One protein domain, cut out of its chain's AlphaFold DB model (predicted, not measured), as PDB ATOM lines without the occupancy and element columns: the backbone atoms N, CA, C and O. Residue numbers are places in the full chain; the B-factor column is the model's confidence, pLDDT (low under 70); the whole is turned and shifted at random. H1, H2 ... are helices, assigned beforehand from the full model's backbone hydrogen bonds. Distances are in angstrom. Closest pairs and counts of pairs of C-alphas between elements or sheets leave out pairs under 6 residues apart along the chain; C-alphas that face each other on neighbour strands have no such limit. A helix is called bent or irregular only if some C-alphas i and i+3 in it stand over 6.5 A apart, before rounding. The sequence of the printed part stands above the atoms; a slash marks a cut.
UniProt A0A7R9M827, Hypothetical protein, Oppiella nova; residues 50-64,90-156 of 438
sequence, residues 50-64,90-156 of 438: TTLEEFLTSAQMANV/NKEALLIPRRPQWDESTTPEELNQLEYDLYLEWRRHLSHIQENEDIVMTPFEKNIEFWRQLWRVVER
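Overview. This is residues 50 to 64 and 90 to 156 of the 438 residues of the protein "Hypothetical protein" of Oppiella nova (UniProt A0A7R9M827). What does the model look like at first sight? One long helix, H2, makes the long axis: the short helix H1 packs on one side of it, and an extended stretch with no named element, residues 90 to 107, runs back along its other side. The link of residues 134 to 143 folds back from the far end of H2 toward its middle, where H3 begins with Ile 144 near Tyr 119 of H2 and then runs away from H2 at a steep angle, only loosely set beside it. What is it built of, and how large is it? The printed part has 82 residues with three named helices, in the order H1, H2, H3, and no named strand, and its class is all helix. It is only just compact, close to loose, with a radius of gyration of the C-alphas of 14.1 A, and the C-alphas span 43 by 31 by 17 A along their three main axes.

Along the chain. Where does the first helix lie? H1 is residues 51 to 61, from Thr 51, whose C-alpha is at (-22.145, -12.509, -37.861), to Met 61. It has 11 residues. Where is the longest helix? H2 is residues 108 to 133, 26 residues, and its first and last C-alphas are 37.9 A apart. It begins with C-alpha 108 at (-1.998, 3.610, -54.657) and ends with C-alpha 133 at (-8.407, -25.217, -30.923). Where does the last helix end? H3 is residues 144 to 156, 18.4 A from first to last C-alpha, and C-alpha 156 is at (7.781, 6.654, -39.346).

Arrangement. How does H1 stand to H2? They touch, with 4 pairs of C-alphas within 8 A, and H2 does so with residues 116 to 120 alone. The closest C-alphas are those of Met 61 and Tyr 116, 6.5 A apart. They run opposite ways at a steep tilt of 36 degrees, only just past shallow. And how do H2 and H3 stand? They are close but not clearly touching, with 2 pairs of C-alphas within 8 A, and the closest C-alphas, those of Tyr 119 and Ile 144, are 7.2 A apart. Their lines stand at a steep tilt of 68 degrees, only just short of about perpendicular, and they run opposite ways. Does H1 come near H3? H1 and H3 are apart, with no C-alpha of the one within 8 A of the other. What do the backbone N and O atoms show? In H1, H2 and H3 every O i to N i+4 pair is within hydrogen-bond range, and no helix is bent or irregular.

Size, cuts and confidence. Which two points lie farthest apart? The C-alphas of Ser 105 and Asp 134 are the two farthest apart, at 43.3 A. Where is the printed part cut? Residues 65 to 89 are not printed, and C-alphas 64 and 90 are 32.5 A apart across the cut. What joins the helices, and what stands free? The link from H1 to H2 runs across the cut, and the link from H2 to H3, 10 residues, is short. Residues 104 to 109, of which 108 and 109 belong to H2, stand free. Where is the model's confidence low? The mean pLDDT of the printed part is 84.6, and the residues under 70 are 90 to 93 and 133 to 134. By helix, the mean pLDDT is 77 in H1, 88 in H2 and 91 in H3.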
ATOM      1  N   THR A  50     -21.773  -8.035 -35.842       82.56
ATOM      2  CA  THR A  50     -22.713  -9.154 -36.023       82.56
ATOM      3  C   THR A  50     -22.152 -10.181 -37.016       82.56
ATOM      4  O   THR A  50     -21.339  -9.838 -37.873       82.56
ATOM      5  N   THR A  51     -22.589 -11.442 -36.938       78.38
ATOM      6  CA  THR A  51     -22.145 -12.509 -37.861       78.38
ATOM      7  C   THR A  51     -22.478 -12.197 -39.324       78.38
ATOM      8  O   THR A  51     -21.675 -12.459 -40.214       78.38
ATOM      9  N   LEU A  52     -23.636 -11.578 -39.574       77.81
ATOM     10  CA  LEU A  52     -24.045 -11.123 -40.905       77.81
ATOM     11  C   LEU A  52     -23.160  -9.979 -41.420       77.81
ATOM     12  O   LEU A  52     -22.768  -9.977 -42.579       77.81
ATOM     13  N   GLU A  53     -22.842  -9.008 -40.568       77.94
ATOM     14  CA  GLU A  53     -21.965  -7.884 -40.909       77.94
ATOM     15  C   GLU A  53     -20.529  -8.349 -41.172       77.94
ATOM     16  O   GLU A  53     -19.923  -7.929 -42.148       77.94
ATOM     17  N   GLU A  54     -20.025  -9.292 -40.377       77.69
ATOM     18  CA  GLU A  54     -18.742  -9.965 -40.596       77.69
ATOM     19  C   GLU A  54     -18.695 -10.735 -41.922       77.69
ATOM     20  O   GLU A  54     -17.684 -10.684 -42.625       77.69
ATOM     21  N   PHE A  55     -19.783 -11.408 -42.298       78.00
ATOM     22  CA  PHE A  55     -19.907 -12.051 -43.604       78.00
ATOM     23  C   PHE A  55     -19.910 -11.018 -44.742       78.00
ATOM     24  O   PHE A  55     -19.133 -11.142 -45.689       78.00
ATOM     25  N   LEU A  56     -20.727  -9.964 -44.629       76.75
ATOM     26  CA  LEU A  56     -20.849  -8.916 -45.646       76.75
ATOM     27  C   LEU A  56     -19.541  -8.137 -45.849       76.75
ATOM     28  O   LEU A  56     -19.150  -7.928 -46.996       76.75
ATOM     29  N   THR A  57     -18.827  -7.757 -44.783       76.69
ATOM     30  CA  THR A  57     -17.523  -7.081 -44.919       76.69
ATOM     31  C   THR A  57     -16.477  -7.998 -45.541       76.69
ATOM     32  O   THR A  57     -15.670  -7.548 -46.350       76.69
ATOM     33  N   SER A  58     -16.500  -9.293 -45.218       76.94
ATOM     34  CA  SER A  58     -15.570 -10.269 -45.798       76.94
ATOM     35  C   SER A  58     -15.851 -10.520 -47.284       76.94
ATOM     36  O   SER A  58     -14.908 -10.633 -48.060       76.94
ATOM     37  N   ALA A  59     -17.123 -10.539 -47.698       76.00
ATOM     38  CA  ALA A  59     -17.517 -10.626 -49.106       76.00
ATOM     39  C   ALA A  59     -17.150  -9.355 -49.897       76.00
ATOM     40  O   ALA A  59     -16.641  -9.456 -51.012       76.00
ATOM     41  N   GLN A  60     -17.332  -8.171 -49.295       75.50
ATOM     42  CA  GLN A  60     -16.897  -6.890 -49.866       75.50
ATOM     43  C   GLN A  60     -15.375  -6.824 -50.042       75.50
ATOM     44  O   GLN A  60     -14.912  -6.445 -51.112       75.50
ATOM     45  N   MET A  61     -14.591  -7.239 -49.038       71.94
ATOM     46  CA  MET A  61     -13.124  -7.296 -49.149       71.94
ATOM     47  C   MET A  61     -12.647  -8.338 -50.167       71.94
ATOM     48  O   MET A  61     -11.658  -8.102 -50.845       71.94
ATOM     49  N   ALA A  62     -13.363  -9.454 -50.326       74.19
ATOM     50  CA  ALA A  62     -13.095 -10.433 -51.382       74.19
ATOM     51  C   ALA A  62     -13.553  -9.973 -52.785       74.19
ATOM     52  O   ALA A  62     -13.402 -10.724 -53.747       74.19
ATOM     53  N   ASN A  63     -14.145  -8.776 -52.897       70.06
ATOM     54  CA  ASN A  63     -14.687  -8.191 -54.125       70.06
ATOM     55  C   ASN A  63     -15.698  -9.108 -54.856       70.06
ATOM     56  O   ASN A  63     -15.772  -9.134 -56.084       70.06
ATOM     57  N   VAL A  64     -16.472  -9.890 -54.088       73.69
ATOM     58  CA  VAL A  64     -17.494 -10.814 -54.606       73.69
ATOM     59  C   VAL A  64     -18.862 -10.137 -54.565       73.69
ATOM     60  O   VAL A  64     -19.459  -9.979 -53.497       73.69
ATOM     61  N   ASN A  90      -0.119 -21.225 -27.727       62.81
ATOM     62  CA  ASN A  90       0.063 -21.015 -29.173       62.81
ATOM     63  C   ASN A  90       0.322 -19.529 -29.534       62.81
ATOM     64  O   ASN A  90      -0.231 -18.991 -30.495       62.81
ATOM     65  N   LYS A  91       1.185 -18.848 -28.766       65.62
ATOM     66  CA  LYS A  91       1.568 -17.436 -28.944       65.62
ATOM     67  C   LYS A  91       2.122 -17.128 -30.336       65.62
ATOM     68  O   LYS A  91       1.950 -16.019 -30.824       65.62
ATOM     69  N   GLU A  92       2.790 -18.093 -30.965       66.81
ATOM     70  CA  GLU A  92       3.415 -17.921 -32.283       66.81
ATOM     71  C   GLU A  92       2.412 -17.937 -33.445       66.81
ATOM     72  O   GLU A  92       2.756 -17.504 -34.541       66.81
ATOM     73  N   ALA A  93       1.174 -18.390 -33.216       69.38
ATOM     74  CA  ALA A  93       0.113 -18.385 -34.224       69.38
ATOM     75  C   ALA A  93      -0.678 -17.057 -34.250       69.38
ATOM     76  O   ALA A  93      -1.286 -16.701 -35.257       69.38
ATOM     77  N   LEU A  94      -0.653 -16.290 -33.153       78.94
ATOM     78  CA  LEU A  94      -1.374 -15.020 -33.004       78.94
ATOM     79  C   LEU A  94      -0.495 -13.828 -33.422       78.94
ATOM     80  O   LEU A  94      -0.117 -12.988 -32.606       78.94
ATOM     81  N   LEU A  95      -0.156 -13.777 -34.712       85.19
ATOM     82  CA  LEU A  95       0.683 -12.729 -35.300       85.19
ATOM     83  C   LEU A  95      -0.130 -11.487 -35.703       85.19
ATOM     84  O   LEU A  95      -1.292 -11.580 -36.095       85.19
ATOM     85  N   ILE A  96       0.503 -10.316 -35.658       90.31
ATOM     86  CA  ILE A  96       0.001  -9.033 -36.173       90.31
ATOM     87  C   ILE A  96       0.170  -8.995 -37.702       90.31
ATOM     88  O   ILE A  96       1.251  -9.350 -38.189       90.31
ATOM     89  N   PRO A  97      -0.834  -8.521 -38.472       92.56
ATOM     90  CA  PRO A  97      -0.739  -8.466 -39.925       92.56
ATOM     91  C   PRO A  97       0.423  -7.558 -40.339       92.56
ATOM     92  O   PRO A  97       0.507  -6.391 -39.944       92.56
ATOM     93  N   ARG A  98       1.350  -8.117 -41.118       91.44
ATOM     94  CA  ARG A  98       2.526  -7.415 -41.635       91.44
ATOM     95  C   ARG A  98       2.128  -6.589 -42.855       91.44
ATOM     96  O   ARG A  98       1.378  -7.071 -43.698       91.44
ATOM     97  N   ARG A  99       2.641  -5.362 -42.971       91.69
ATOM     98  CA  ARG A  99       2.431  -4.567 -44.186       91.69
ATOM     99  C   ARG A  99       3.163  -5.222 -45.371       91.69
ATOM    100  O   ARG A  99       4.324  -5.601 -45.186       91.69
ATOM    101  N   PRO A 100       2.551  -5.332 -46.566       90.75
ATOM    102  CA  PRO A 100       3.288  -5.715 -47.765       90.75
ATOM    103  C   PRO A 100       4.399  -4.698 -48.067       90.75
ATOM    104  O   PRO A 100       4.252  -3.499 -47.813       90.75
ATOM    105  N   GLN A 101       5.515  -5.181 -48.617       87.31
ATOM    106  CA  GLN A 101       6.566  -4.311 -49.148       87.31
ATOM    107  C   GLN A 101       6.025  -3.558 -50.369       87.31
ATOM    108  O   GLN A 101       5.299  -4.137 -51.180       87.31
ATOM    109  N   TRP A 102       6.367  -2.278 -50.485       89.62
ATOM    110  CA  TRP A 102       5.908  -1.408 -51.561       89.62
ATOM    111  C   TRP A 102       7.074  -0.563 -52.073       89.62
ATOM    112  O   TRP A 102       7.851  -0.021 -51.288       89.62
ATOM    113  N   ASP A 103       7.175  -0.459 -53.395       91.00
ATOM    114  CA  ASP A 103       8.208   0.303 -54.096       91.00
ATOM    115  C   ASP A 103       7.604   1.558 -54.743       91.00
ATOM    116  O   ASP A 103       6.389   1.646 -54.945       91.00
ATOM    117  N   GLU A 104       8.450   2.506 -55.161       89.94
ATOM    118  CA  GLU A 104       8.036   3.734 -55.869       89.94
ATOM    119  C   GLU A 104       7.254   3.468 -57.174       89.94
ATOM    120  O   GLU A 104       6.571   4.356 -57.680       89.94
ATOM    121  N   SER A 105       7.338   2.251 -57.725       91.38
ATOM    122  CA  SER A 105       6.586   1.813 -58.905       91.38
ATOM    123  C   SER A 105       5.168   1.306 -58.615       91.38
ATOM    124  O   SER A 105       4.436   1.046 -59.565       91.38
ATOM    125  N   THR A 106       4.787   1.111 -57.349       91.50
ATOM    126  CA  THR A 106       3.451   0.602 -56.985       91.50
ATOM    127  C   THR A 106       2.409   1.718 -57.015       91.50
ATOM    128  O   THR A 106       2.625   2.797 -56.458       91.50
ATOM    129  N   THR A 107       1.265   1.491 -57.669       94.50
ATOM    130  CA  THR A 107       0.173   2.477 -57.645       94.50
ATOM    131  C   THR A 107      -0.573   2.451 -56.302       94.50
ATOM    132  O   THR A 107      -0.620   1.407 -55.638       94.50
ATOM    133  N   PRO A 108      -1.193   3.571 -55.877       90.94
ATOM    134  CA  PRO A 108      -1.998   3.610 -54.657       90.94
ATOM    135  C   PRO A 108      -3.131   2.575 -54.651       90.94
ATOM    136  O   PRO A 108      -3.433   2.001 -53.608       90.94
ATOM    137  N   GLU A 109      -3.743   2.323 -55.808       91.31
ATOM    138  CA  GLU A 109      -4.815   1.350 -55.990       91.31
ATOM    139  C   GLU A 109      -4.314  -0.095 -55.852       91.31
ATOM    140  O   GLU A 109      -4.936  -0.877 -55.133       91.31
ATOM    141  N   GLU A 110      -3.184  -0.450 -56.472       91.88
ATOM    142  CA  GLU A 110      -2.569  -1.781 -56.330       91.88
ATOM    143  C   GLU A 110      -2.146  -2.050 -54.882       91.88
ATOM    144  O   GLU A 110      -2.456  -3.107 -54.334       91.88
ATOM    145  N   LEU A 111      -1.505  -1.076 -54.225       91.81
ATOM    146  CA  LEU A 111      -1.113  -1.192 -52.820       91.81
ATOM    147  C   LEU A 111      -2.331  -1.360 -51.899       91.81
ATOM    148  O   LEU A 111      -2.293  -2.142 -50.952       91.81
ATOM    149  N   ASN A 112      -3.429  -0.660 -52.193       90.75
ATOM    150  CA  ASN A 112      -4.683  -0.787 -51.455       90.75
ATOM    151  C   ASN A 112      -5.255  -2.215 -51.557       90.75
ATOM    152  O   ASN A 112      -5.666  -2.756 -50.533       90.75
ATOM    153  N   GLN A 113      -5.227  -2.838 -52.745       89.94
ATOM    154  CA  GLN A 113      -5.658  -4.232 -52.932       89.94
ATOM    155  C   GLN A 113      -4.732  -5.225 -52.216       89.94
ATOM    156  O   GLN A 113      -5.218  -6.056 -51.457       89.94
ATOM    157  N   LEU A 114      -3.408  -5.084 -52.351       91.50
ATOM    158  CA  LEU A 114      -2.437  -5.947 -51.660       91.50
ATOM    159  C   LEU A 114      -2.582  -5.890 -50.129       91.50
ATOM    160  O   LEU A 114      -2.467  -6.910 -49.452       91.50
ATOM    161  N   GLU A 115      -2.856  -4.706 -49.573       92.44
ATOM    162  CA  GLU A 115      -3.155  -4.545 -48.146       92.44
ATOM    163  C   GLU A 115      -4.485  -5.226 -47.747       92.44
ATOM    164  O   GLU A 115      -4.553  -5.805 -46.662       92.44
ATOM    165  N   TYR A 116      -5.523  -5.203 -48.600       90.44
ATOM    166  CA  TYR A 116      -6.790  -5.914 -48.353       90.44
ATOM    167  C   TYR A 116      -6.652  -7.437 -48.446       90.44
ATOM    168  O   TYR A 116      -7.146  -8.132 -47.557       90.44
ATOM    169  N   ASP A 117      -5.979  -7.955 -49.474       90.19
ATOM    170  CA  ASP A 117      -5.789  -9.394 -49.684       90.19
ATOM    171  C   ASP A 117      -5.034 -10.021 -48.506       90.19
ATOM    172  O   ASP A 117      -5.505 -10.988 -47.902       90.19
ATOM    173  N   LEU A 118      -3.917  -9.409 -48.095       91.50
ATOM    174  CA  LEU A 118      -3.117  -9.865 -46.953       91.50
ATOM    175  C   LEU A 118      -3.926  -9.798 -45.644       91.50
ATOM    176  O   LEU A 118      -3.885 -10.722 -44.829       91.50
ATOM    177  N   TYR A 119      -4.730  -8.748 -45.455       91.31
ATOM    178  CA  TYR A 119      -5.625  -8.635 -44.302       91.31
ATOM    179  C   TYR A 119      -6.728  -9.711 -44.292       91.31
ATOM    180  O   TYR A 119      -7.071 -10.247 -43.234       91.31
ATOM    181  N   LEU A 120      -7.265 -10.073 -45.460       89.81
ATOM    182  CA  LEU A 120      -8.267 -11.127 -45.609       89.81
ATOM    183  C   LEU A 120      -7.672 -12.518 -45.346       89.81
ATOM    184  O   LEU A 120      -8.297 -13.325 -44.654       89.81
ATOM    185  N   GLU A 121      -6.463 -12.797 -45.837       90.06
ATOM    186  CA  GLU A 121      -5.716 -14.023 -45.519       90.06
ATOM    187  C   GLU A 121      -5.411 -14.136 -44.023       90.06
ATOM    188  O   GLU A 121      -5.657 -15.183 -43.419       90.06
ATOM    189  N   TRP A 122      -4.977 -13.044 -43.391       91.00
ATOM    190  CA  TRP A 122      -4.761 -12.981 -41.946       91.00
ATOM    191  C   TRP A 122      -6.045 -13.270 -41.148       91.00
ATOM    192  O   TRP A 122      -6.029 -14.084 -40.221       91.00
ATOM    193  N   ARG A 123      -7.196 -12.701 -41.540       88.75
ATOM    194  CA  ARG A 123      -8.489 -13.015 -40.897       88.75
ATOM    195  C   ARG A 123      -8.907 -14.476 -41.083       88.75
ATOM    196  O   ARG A 123      -9.426 -15.072 -40.141       88.75
ATOM    197  N   ARG A 124      -8.659 -15.074 -42.256       87.62
ATOM    198  CA  ARG A 124      -8.893 -16.514 -42.496       87.62
ATOM    199  C   ARG A 124      -8.016 -17.380 -41.585       87.62
ATOM    200  O   ARG A 124      -8.518 -18.345 -41.015       87.62
ATOM    201  N   HIS A 125      -6.749 -17.009 -41.404       87.94
ATOM    202  CA  HIS A 125      -5.824 -17.692 -40.495       87.94
ATOM    203  C   HIS A 125      -6.336 -17.672 -39.043       87.94
ATOM    204  O   HIS A 125      -6.383 -18.716 -38.395       87.94
ATOM    205  N   LEU A 126      -6.803 -16.517 -38.553       86.25
ATOM    206  CA  LEU A 126      -7.389 -16.409 -37.211       86.25
ATOM    207  C   LEU A 126      -8.682 -17.230 -37.041       86.25
ATOM    208  O   LEU A 126      -8.841 -17.884 -36.011       86.25
ATOM    209  N   SER A 127      -9.575 -17.252 -38.041       83.94
ATOM    210  CA  SER A 127     -10.781 -18.107 -38.011       83.94
ATOM    211  C   SER A 127     -10.406 -19.584 -37.877       83.94
ATOM    212  O   SER A 127     -10.963 -20.296 -37.049       83.94
ATOM    213  N   HIS A 128      -9.391 -20.025 -38.627       85.44
ATOM    214  CA  HIS A 128      -8.915 -21.405 -38.585       85.44
ATOM    215  C   HIS A 128      -8.336 -21.793 -37.212       85.44
ATOM    216  O   HIS A 128      -8.616 -22.884 -36.723       85.44
ATOM    217  N   ILE A 129      -7.587 -20.900 -36.549       83.62
ATOM    218  CA  ILE A 129      -7.115 -21.122 -35.168       83.62
ATOM    219  C   ILE A 129      -8.302 -21.267 -34.205       83.62
ATOM    220  O   ILE A 129      -8.326 -22.189 -33.389       83.62
ATOM    221  N   GLN A 130      -9.287 -20.371 -34.303       81.88
ATOM    222  CA  GLN A 130     -10.458 -20.365 -33.425       81.88
ATOM    223  C   GLN A 130     -11.323 -21.627 -33.591       81.88
ATOM    224  O   GLN A 130     -11.824 -22.150 -32.597       81.88
ATOM    225  N   GLU A 131     -11.473 -22.128 -34.819       79.81
ATOM    226  CA  GLU A 131     -12.211 -23.361 -35.128       79.81
ATOM    227  C   GLU A 131     -11.466 -24.638 -34.705       79.81
ATOM    228  O   GLU A 131     -12.097 -25.579 -34.228       79.81
ATOM    229  N   ASN A 132     -10.139 -24.690 -34.869       78.31
ATOM    230  CA  ASN A 132      -9.349 -25.896 -34.589       78.31
ATOM    231  C   ASN A 132      -9.139 -26.162 -33.090       78.31
ATOM    232  O   ASN A 132      -9.109 -27.319 -32.671       78.31
ATOM    233  N   GLU A 133      -8.919 -25.109 -32.300       68.25
ATOM    234  CA  GLU A 133      -8.407 -25.217 -30.923       68.25
ATOM    235  C   GLU A 133      -9.466 -24.880 -29.847       68.25
ATOM    236  O   GLU A 133      -9.163 -24.902 -28.653       68.25
ATOM    237  N   ASP A 134     -10.706 -24.544 -30.243       67.50
ATOM    238  CA  ASP A 134     -11.779 -24.031 -29.361       67.50
ATOM    239  C   ASP A 134     -11.338 -22.802 -28.507       67.50
ATOM    240  O   ASP A 134     -11.867 -22.537 -27.421       67.50
ATOM    241  N   ILE A 135     -10.353 -22.022 -28.982       73.38
ATOM    242  CA  ILE A 135      -9.787 -20.875 -28.248       73.38
ATOM    243  C   ILE A 135     -10.726 -19.669 -28.323       73.38
ATOM    244  O   ILE A 135     -11.007 -19.134 -29.397       73.38
ATOM    245  N   VAL A 136     -11.108 -19.136 -27.161       74.56
ATOM    246  CA  VAL A 136     -11.713 -17.799 -27.068       74.56
ATOM    247  C   VAL A 136     -10.614 -16.749 -27.226       74.56
ATOM    248  O   VAL A 136      -9.925 -16.404 -26.264       74.56
ATOM    249  N   MET A 137     -10.436 -16.245 -28.448       76.12
ATOM    250  CA  MET A 137      -9.498 -15.155 -28.723       76.12
ATOM    251  C   MET A 137      -9.904 -13.866 -27.993       76.12
ATOM    252  O   MET A 137     -11.087 -13.564 -27.821       76.12
ATOM    253  N   THR A 138      -8.917 -13.059 -27.598       82.25
ATOM    254  CA  THR A 138      -9.169 -11.695 -27.115       82.25
ATOM    255  C   THR A 138      -9.774 -10.841 -28.236       82.25
ATOM    256  O   THR A 138      -9.255 -10.904 -29.354       82.25
ATOM    257  N   PRO A 139     -10.798 -10.003 -27.968       84.94
ATOM    258  CA  PRO A 139     -11.348  -9.096 -28.972       84.94
ATOM    259  C   PRO A 139     -10.256  -8.229 -29.605       84.94
ATOM    260  O   PRO A 139      -9.488  -7.574 -28.899       84.94
ATOM    261  N   PHE A 140     -10.200  -8.234 -30.934       87.81
ATOM    262  CA  PHE A 140      -9.225  -7.500 -31.734       87.81
ATOM    263  C   PHE A 140      -9.931  -6.542 -32.696       87.81
ATOM    264  O   PHE A 140     -11.135  -6.638 -32.925       87.81
ATOM    265  N   GLU A 141      -9.179  -5.596 -33.245       89.81
ATOM    266  CA  GLU A 141      -9.712  -4.581 -34.150       89.81
ATOM    267  C   GLU A 141      -9.969  -5.170 -35.545       89.81
ATOM    268  O   GLU A 141      -9.035  -5.626 -36.213       89.81
ATOM    269  N   LYS A 142     -11.236  -5.170 -35.982       86.69
ATOM    270  CA  LYS A 142     -11.651  -5.710 -37.285       86.69
ATOM    271  C   LYS A 142     -11.548  -4.692 -38.420       86.69
ATOM    272  O   LYS A 142     -11.658  -5.089 -39.584       86.69
ATOM    273  N   ASN A 143     -11.313  -3.413 -38.127       87.75
ATOM    274  CA  ASN A 143     -11.082  -2.396 -39.142       87.75
ATOM    275  C   ASN A 143      -9.602  -2.344 -39.595       87.75
ATOM    276  O   ASN A 143      -8.702  -2.012 -38.820       87.75
ATOM    277  N   ILE A 144      -9.356  -2.586 -40.890       88.44
ATOM    278  CA  ILE A 144      -8.038  -2.465 -41.543       88.44
ATOM    279  C   ILE A 144      -7.397  -1.074 -41.385       88.44
ATOM    280  O   ILE A 144      -6.177  -0.944 -41.375       88.44
ATOM    281  N   GLU A 145      -8.182  -0.012 -41.221       88.38
ATOM    282  CA  GLU A 145      -7.668   1.362 -41.148       88.38
ATOM    283  C   GLU A 145      -6.874   1.630 -39.868       88.38
ATOM    284  O   GLU A 145      -5.940   2.434 -39.880       88.38
ATOM    285  N   PHE A 146      -7.168   0.903 -38.790       90.56
ATOM    286  CA  PHE A 146      -6.362   0.915 -37.569       90.56
ATOM    287  C   PHE A 146      -5.033   0.184 -37.768       90.56
ATOM    288  O   PHE A 146      -3.990   0.678 -37.337       90.56
ATOM    289  N   TRP A 147      -5.033  -0.936 -38.496       92.56
ATOM    290  CA  TRP A 147      -3.805  -1.633 -38.884       92.56
ATOM    291  C   TRP A 147      -2.939  -0.768 -39.815       92.56
ATOM    292  O   TRP A 147      -1.740  -0.633 -39.587       92.56
ATOM    293  N   ARG A 148      -3.549  -0.032 -40.754       91.50
ATOM    294  CA  ARG A 148      -2.873   0.999 -41.568       91.50
ATOM    295  C   ARG A 148      -2.270   2.128 -40.735       91.50
ATOM    296  O   ARG A 148      -1.186   2.612 -41.059       91.50
ATOM    297  N   GLN A 149      -2.949   2.578 -39.678       91.69
ATOM    298  CA  GLN A 149      -2.381   3.555 -38.741       91.69
ATOM    299  C   GLN A 149      -1.174   2.971 -37.996       91.69
ATOM    300  O   GLN A 149      -0.141   3.638 -37.931       91.69
ATOM    301  N   LEU A 150      -1.263   1.728 -37.508       92.56
ATOM    302  CA  LEU A 150      -0.142   1.029 -36.871       92.56
ATOM    303  C   LEU A 150       1.067   0.942 -37.810       92.56
ATOM    304  O   LEU A 150       2.157   1.351 -37.418       92.56
ATOM    305  N   TRP A 151       0.879   0.479 -39.051       93.62
ATOM    306  CA  TRP A 151       1.959   0.357 -40.035       93.62
ATOM    307  C   TRP A 151       2.660   1.700 -40.289       93.62
ATOM    308  O   TRP A 151       3.878   1.799 -40.142       93.62
ATOM    309  N   ARG A 152       1.897   2.769 -40.560       91.94
ATOM    310  CA  ARG A 152       2.439   4.125 -40.786       91.94
ATOM    311  C   ARG A 152       3.213   4.663 -39.577       91.94
ATOM    312  O   ARG A 152       4.218   5.352 -39.749       91.94
ATOM    313  N   VAL A 153       2.754   4.373 -38.357       92.19
ATOM    314  CA  VAL A 153       3.444   4.774 -37.119       92.19
ATOM    315  C   VAL A 153       4.733   3.974 -36.928       92.19
ATOM    316  O   VAL A 153       5.766   4.575 -36.636       92.19
ATOM    317  N   VAL A 154       4.710   2.653 -37.136       92.38
ATOM    318  CA  VAL A 154       5.897   1.786 -37.033       92.38
ATOM    319  C   VAL A 154       6.956   2.170 -38.067       92.38
ATOM    320  O   VAL A 154       8.131   2.269 -37.720       92.38
ATOM    321  N   GLU A 155       6.572   2.467 -39.308       90.56
ATOM    322  CA  GLU A 155       7.493   2.940 -40.350       90.56
ATOM    323  C   GLU A 155       8.143   4.280 -39.981       90.56
ATOM    324  O   GLU A 155       9.369   4.404 -40.020       90.56
ATOM    325  N   ARG A 156       7.336   5.268 -39.570       89.81
ATOM    326  CA  ARG A 156       7.781   6.654 -39.346       89.81
ATOM    327  C   ARG A 156       8.521   6.888 -38.021       89.81
ATOM    328  O   ARG A 156       9.159   7.927 -37.880       89.81
TER     329      ARG A 156